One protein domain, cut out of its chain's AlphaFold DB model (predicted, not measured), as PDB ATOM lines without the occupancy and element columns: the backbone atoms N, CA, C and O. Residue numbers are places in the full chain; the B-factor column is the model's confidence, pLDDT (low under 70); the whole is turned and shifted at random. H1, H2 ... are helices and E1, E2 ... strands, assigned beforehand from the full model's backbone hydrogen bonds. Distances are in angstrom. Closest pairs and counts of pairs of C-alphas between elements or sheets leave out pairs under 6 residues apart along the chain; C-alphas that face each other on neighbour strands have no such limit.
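What this domain is: This is residues 6 to 51 of the 67 residues of a protein of bioreactor metagenome (UniProt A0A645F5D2). A single helix, H1, crosses over one face of a small two-stranded hairpin, E1 and E2. After H1 the chain loops out past the helix's end, where residues 17 to 22 stick out, and runs back to a very short helix, H2, which comes close to the hairpin on the side of E1. The printed part has 46 residues, with two named helices and two named strands in the order H1, H2, E1, E2; the sheet is E1 - E2, antiparallel, and the class is mixed, helices and strands. The whole is compact by its radius of gyration of the C-alphas, 10.4 A, yet elongated in outline, spanning 32 by 17 by 15 A.

How they stand to each other: Begin with H1, residues 6 to 16, and look from it to E1, residues 41 to 44: they have 3 pairs of C-alphas within 8 A, and the closest, those of Ser 9 and Ala 41, are 5.2 A apart. H1 and E2, residues 47 to 50, are near each other, with 7 pairs of C-alphas within 10 A. Next find H2, residues 28 to 31, which is close to H1 but not clearly touching; their closest C-alphas, those of Ala 8 and Pro 29, are 7.1 A apart. The closest C-alphas of H2 and E1, those of Leu 30 and Phe 43, are also 7.1 A apart. H2 and E2 are apart. E1 and E2 form a hairpin, antiparallel at 156 degrees between their directions; C-alphas 41 and 50 face each other at 4.5 A. Across this pair, N 42 and O 49 are within hydrogen-bond range at 2.8 A, and so are N 49 and O 42 at 2.9 A. In H1 every O i to N i+4 pair is within hydrogen-bond range; H2 is too short for such a pair, and its one O i to N i+3 pair is within range.

Where its parts are: Find C-alpha 6 at (111.798, 168.977, 142.386); from there H1 runs 15.9 A to C-alpha 16 at (102.523, 178.300, 133.493). H2 covers 5.4 A from Gly 28 to Leu 31. E1 goes 9.7 A from Ala 41 to Ile 44, and E2 goes 10.0 A from Glu 47 to C-alpha 50 at (104.910, 169.454, 131.514).

The domain as a whole: The two C-alphas farthest apart, those of Asn 20 and Ser 33, are 32.5 A apart. Between H1 and H2 you will find a long link of 11 residues, in which residues 17 to 22 stand free. The link from H2 to E1 is short, with 9 residues, and that from E1 to E2 is tight, with 2. The printed part has no cut; its mean pLDDT is 94.2, and no printed residue is under 70.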
ATOM      1  N   ILE A   6     112.960 168.802 141.497       93.50
ATOM      2  CA  ILE A   6     111.798 168.977 142.386       93.50
ATOM      3  C   ILE A   6     111.394 170.456 142.482       93.50
ATOM      4  O   ILE A   6     110.256 170.813 142.183       93.50
ATOM      5  N   SER A   7     112.334 171.324 142.869       94.75
ATOM      6  CA  SER A   7     112.071 172.763 143.010       94.75
ATOM      7  C   SER A   7     111.819 173.416 141.649       94.75
ATOM      8  O   SER A   7     110.889 174.205 141.491       94.75
ATOM      9  N   ALA A   8     112.576 173.001 140.631       94.88
ATOM     10  CA  ALA A   8     112.397 173.481 139.269       94.88
ATOM     11  C   ALA A   8     111.000 173.151 138.709       94.88
ATOM     12  O   ALA A   8     110.374 174.017 138.103       94.88
ATOM     13  N   SER A   9     110.461 171.953 138.969       94.88
ATOM     14  CA  SER A   9     109.093 171.585 138.560       94.88
ATOM     15  C   SER A   9     108.050 172.489 139.222       94.88
ATOM     16  O   SER A   9     107.153 172.995 138.551       94.88
ATOM     17  N   ALA A  10     108.204 172.788 140.517       96.25
ATOM     18  CA  ALA A  10     107.324 173.731 141.209       96.25
ATOM     19  C   ALA A  10     107.366 175.141 140.589       96.25
ATOM     20  O   ALA A  10     106.323 175.778 140.414       96.25
ATOM     21  N   ALA A  11     108.556 175.620 140.208       96.69
ATOM     22  CA  ALA A  11     108.719 176.902 139.526       96.69
ATOM     23  C   ALA A  11     108.058 176.914 138.133       96.69
ATOM     24  O   ALA A  11     107.418 177.904 137.773       96.69
ATOM     25  N   VAL A  12     108.151 175.814 137.377       96.38
ATOM     26  CA  VAL A  12     107.499 175.658 136.063       96.38
ATOM     27  C   VAL A  12     105.976 175.713 136.191       96.38
ATOM     28  O   VAL A  12     105.332 176.462 135.456       96.38
ATOM     29  N   HIS A  13     105.395 174.998 137.160       97.12
ATOM     30  CA  HIS A  13     103.953 175.055 137.443       97.12
ATOM     31  C   HIS A  13     103.481 176.482 137.739       97.12
ATOM     32  O   HIS A  13     102.481 176.941 137.182       97.12
ATOM     33  N   LEU A  14     104.220 177.227 138.569       96.88
ATOM     34  CA  LEU A  14     103.904 178.628 138.857       96.88
ATOM     35  C   LEU A  14     103.997 179.509 137.602       96.88
ATOM     36  O   LEU A  14     103.120 180.349 137.387       96.88
ATOM     37  N   ALA A  15     105.040 179.321 136.791       96.94
ATOM     38  CA  ALA A  15     105.241 180.076 135.560       96.94
ATOM     39  C   ALA A  15     104.085 179.876 134.571       96.94
ATOM     40  O   ALA A  15     103.563 180.848 134.032       96.94
ATOM     41  N   LEU A  16     103.632 178.632 134.389       95.12
ATOM     42  CA  LEU A  16     102.523 178.300 133.493       95.12
ATOM     43  C   LEU A  16     101.162 178.759 134.036       95.12
ATOM     44  O   LEU A  16     100.280 179.130 133.264       95.12
ATOM     45  N   ALA A  17     100.989 178.798 135.358       96.69
ATOM     46  CA  ALA A  17      99.740 179.219 135.991       96.69
ATOM     47  C   ALA A  17      99.459 180.733 135.889       96.69
ATOM     48  O   ALA A  17      98.363 181.182 136.249       96.69
ATOM     49  N   LYS A  18     100.434 181.548 135.465       98.06
ATOM     50  CA  LYS A  18     100.350 183.014 135.494       98.06
ATOM     51  C   LYS A  18     100.705 183.615 134.135       98.06
ATOM     52  O   LYS A  18     101.866 183.697 133.758       98.06
ATOM     53  N   SER A  19      99.702 184.148 133.437       97.75
ATOM     54  CA  SER A  19      99.862 184.731 132.094       97.75
ATOM     55  C   SER A  19     100.785 185.955 132.020       97.75
ATOM     56  O   SER A  19     101.228 186.323 130.936       97.75
ATOM     57  N   ASN A  20     101.082 186.605 133.149       98.31
ATOM     58  CA  ASN A  20     102.020 187.725 133.219       98.31
ATOM     59  C   ASN A  20     103.488 187.292 133.379       98.31
ATOM     60  O   ASN A  20     104.372 188.148 133.334       98.31
ATOM     61  N   ILE A  21     103.767 185.997 133.551       98.19
ATOM     62  CA  ILE A  21     105.125 185.450 133.524       98.19
ATOM     63  C   ILE A  21     105.451 185.097 132.074       98.19
ATOM     64  O   ILE A  21     104.981 184.105 131.532       98.19
ATOM     65  N   THR A  22     106.256 185.937 131.421       97.94
ATOM     66  CA  THR A  22     106.598 185.768 129.996       97.94
ATOM     67  C   THR A  22     108.047 185.334 129.774       97.94
ATOM     68  O   THR A  22     108.496 185.257 128.633       97.94
ATOM     69  N   ARG A  23     108.820 185.177 130.855       97.81
ATOM     70  CA  ARG A  23     110.237 184.794 130.858       97.81
ATOM     71  C   ARG A  23     110.512 183.965 132.101       97.81
ATOM     72  O   ARG A  23     109.995 184.285 133.168       97.81
ATOM     73  N   ILE A  24     111.342 182.948 131.940       96.62
ATOM     74  CA  ILE A  24     111.776 182.049 133.003       96.62
ATOM     75  C   ILE A  24     113.277 181.802 132.862       96.62
ATOM     76  O   ILE A  24     113.805 181.848 131.754       96.62
ATOM     77  N   ASP A  25     113.935 181.555 133.990       96.50
ATOM     78  CA  ASP A  25     115.336 181.144 134.079       96.50
ATOM     79  C   ASP A  25     115.396 179.920 135.001       96.50
ATOM     80  O   ASP A  25     115.501 180.038 136.222       96.50
ATOM     81  N   ILE A  26     115.130 178.747 134.420       95.75
ATOM     82  CA  ILE A  26     114.978 177.468 135.136       95.75
ATOM     83  C   ILE A  26     115.879 176.426 134.460       95.75
ATOM     84  O   ILE A  26     115.431 175.375 134.009       95.75
ATOM     85  N   ASP A  27     117.163 176.751 134.335       94.44
ATOM     86  CA  ASP A  27     118.184 175.889 133.732       94.44
ATOM     87  C   ASP A  27     118.923 175.010 134.760       94.44
ATOM     88  O   ASP A  27     119.603 174.058 134.380       94.44
ATOM     89  N   GLY A  28     118.738 175.277 136.060       94.12
ATOM     90  CA  GLY A  28     119.390 174.585 137.179       94.12
ATOM     91  C   GLY A  28     119.478 173.057 137.045       94.12
ATOM     92  O   GLY A  28     120.584 172.526 137.166       94.12
ATOM     93  N   PRO A  29     118.381 172.337 136.727       93.94
ATOM     94  CA  PRO A  29     118.428 170.889 136.530       93.94
ATOM     95  C   PRO A  29     119.408 170.443 135.439       93.94
ATOM     96  O   PRO A  29     120.088 169.434 135.607       93.94
ATOM     97  N   LEU A  30     119.526 171.194 134.340       93.38
ATOM     98  CA  LEU A  30     120.414 170.863 133.219       93.38
ATOM     99  C   LEU A  30     121.899 171.054 133.555       93.38
ATOM    100  O   LEU A  30     122.757 170.540 132.842       93.38
ATOM    101  N   LEU A  31     122.208 171.771 134.638       94.19
ATOM    102  CA  LEU A  31     123.573 171.952 135.131       94.19
ATOM    103  C   LEU A  31     124.027 170.799 136.042       94.19
ATOM    104  O   LEU A  31     125.211 170.703 136.374       94.19
ATOM    105  N   CYS A  32     123.111 169.928 136.475       91.00
ATOM    106  CA  CYS A  32     123.439 168.779 137.309       91.00
ATOM    107  C   CYS A  32     124.117 167.667 136.493       91.00
ATOM    108  O   CYS A  32     123.752 167.390 135.354       91.00
ATOM    109  N   SER A  33     125.071 166.957 137.105       92.25
ATOM    110  CA  SER A  33     125.721 165.788 136.487       92.25
ATOM    111  C   SER A  33     124.774 164.601 136.283       92.25
ATOM    112  O   SER A  33     125.066 163.700 135.501       92.25
ATOM    113  N   SER A  34     123.667 164.578 137.024       88.25
ATOM    114  CA  SER A  34     122.607 163.582 136.932       88.25
ATOM    115  C   SER A  34     121.282 164.203 137.360       88.25
ATOM    116  O   SER A  34     121.248 165.102 138.203       88.25
ATOM    117  N   LEU A  35     120.205 163.711 136.760       86.25
ATOM    118  CA  LEU A  35     118.834 164.057 137.102       86.25
ATOM    119  C   LEU A  35     118.252 162.969 138.012       86.25
ATOM    120  O   LEU A  35     118.698 161.824 137.983       86.25
ATOM    121  N   LEU A  36     117.276 163.333 138.845       86.12
ATOM    122  CA  LEU A  36     116.566 162.377 139.700       86.12
ATOM    123  C   LEU A  36     115.470 161.617 138.933       86.12
ATOM    124  O   LEU A  36     114.956 160.629 139.446       86.12
ATOM    125  N   ASP A  37     115.116 162.101 137.740       86.75
ATOM    126  CA  ASP A  37     113.994 161.661 136.911       86.75
ATOM    127  C   ASP A  37     112.667 161.630 137.688       86.75
ATOM    128  O   ASP A  37     111.869 160.701 137.583       86.75
ATOM    129  N   VAL A  38     112.440 162.681 138.486       89.44
ATOM    130  CA  VAL A  38     111.226 162.880 139.291       89.44
ATOM    131  C   VAL A  38     110.478 164.140 138.876       89.44
ATOM    132  O   VAL A  38     111.090 165.136 138.484       89.44
ATOM    133  N   GLY A  39     109.161 164.117 139.070       89.62
ATOM    134  CA  GLY A  39     108.272 165.212 138.701       89.62
ATOM    135  C   GLY A  39     107.784 165.116 137.257       89.62
ATOM    136  O   GLY A  39     108.224 164.271 136.478       89.62
ATOM    137  N   ASP A  40     106.847 165.989 136.911       92.38
ATOM    138  CA  ASP A  40     106.210 166.041 135.593       92.38
ATOM    139  C   ASP A  40     106.895 167.002 134.608       92.38
ATOM    140  O   ASP A  40     106.655 166.904 133.402       92.38
ATOM    141  N   ALA A  41     107.758 167.906 135.080       94.81
ATOM    142  CA  ALA A  41     108.502 168.824 134.226       94.81
ATOM    143  C   ALA A  41     109.747 168.147 133.625       94.81
ATOM    144  O   ALA A  41     110.699 167.788 134.322       94.81
ATOM    145  N   ARG A  42     109.766 168.017 132.296       94.19
ATOM    146  CA  ARG A  42     110.889 167.480 131.520       94.19
ATOM    147  C   ARG A  42     111.674 168.609 130.870       94.19
ATOM    148  O   ARG A  42     111.118 169.374 130.088       94.19
ATOM    149  N   PHE A  43     112.971 168.664 131.159       93.56
ATOM    150  CA  PHE A  43     113.900 169.673 130.652       93.56
ATOM    151  C   PHE A  43     114.648 169.110 129.435       93.56
ATOM    152  O   PHE A  43     115.458 168.195 129.576       93.56
ATOM    153  N   ILE A  44     114.354 169.624 128.238       92.81
ATOM    154  CA  ILE A  44     114.860 169.127 126.949       92.81
ATOM    155  C   ILE A  44     115.584 170.276 126.239       92.81
ATOM    156  O   ILE A  44     115.037 170.968 125.380       92.81
ATOM    157  N   GLY A  45     116.838 170.511 126.630       91.88
ATOM    158  CA  GLY A  45     117.578 171.686 126.171       91.88
ATOM    159  C   GLY A  45     116.843 172.977 126.569       91.88
ATOM    160  O   GLY A  45     116.582 173.159 127.754       91.88
ATOM    161  N   PRO A  46     116.502 173.880 125.630       93.62
ATOM    162  CA  PRO A  46     115.771 175.109 125.953       93.62
ATOM    163  C   PRO A  46     114.264 174.896 126.182       93.62
ATOM    164  O   PRO A  46     113.584 175.826 126.612       93.62
ATOM    165  N   GLU A  47     113.722 173.719 125.858       95.38
ATOM    166  CA  GLU A  47     112.298 173.421 126.006       95.38
ATOM    167  C   GLU A  47     112.006 172.765 127.357       95.38
ATOM    168  O   GLU A  47     112.761 171.918 127.837       95.38
ATOM    169  N   ILE A  48     110.870 173.133 127.954       95.75
ATOM    170  CA  ILE A  48     110.332 172.476 129.145       95.75
ATOM    171  C   ILE A  48     108.936 171.965 128.809       95.75
ATOM    172  O   ILE A  48     108.062 172.743 128.426       95.75
ATOM    173  N   VAL A  49     108.728 170.659 128.956       95.25
ATOM    174  CA  VAL A  49     107.444 169.994 128.705       95.25
ATOM    175  C   VAL A  49     106.868 169.530 130.032       95.25
ATOM    176  O   VAL A  49     107.554 168.844 130.785       95.25
ATOM    177  N   LEU A  50     105.616 169.888 130.312       94.56
ATOM    178  CA  LEU A  50     104.910 169.454 131.514       94.56
ATOM    179  C   LEU A  50     104.020 168.242 131.207       94.56
ATOM    180  O   LEU A  50     103.350 168.216 130.175       94.56
ATOM    181  N   GLY A  51     104.037 167.243 132.088       92.69
ATOM    182  CA  GLY A  51     103.087 166.129 132.075       92.69
ATOM    183  C   GLY A  51     101.688 166.510 132.578       92.69
ATOM    184  O   GLY A  51     101.398 167.673 132.845       92.69
TER     185      GLY A  51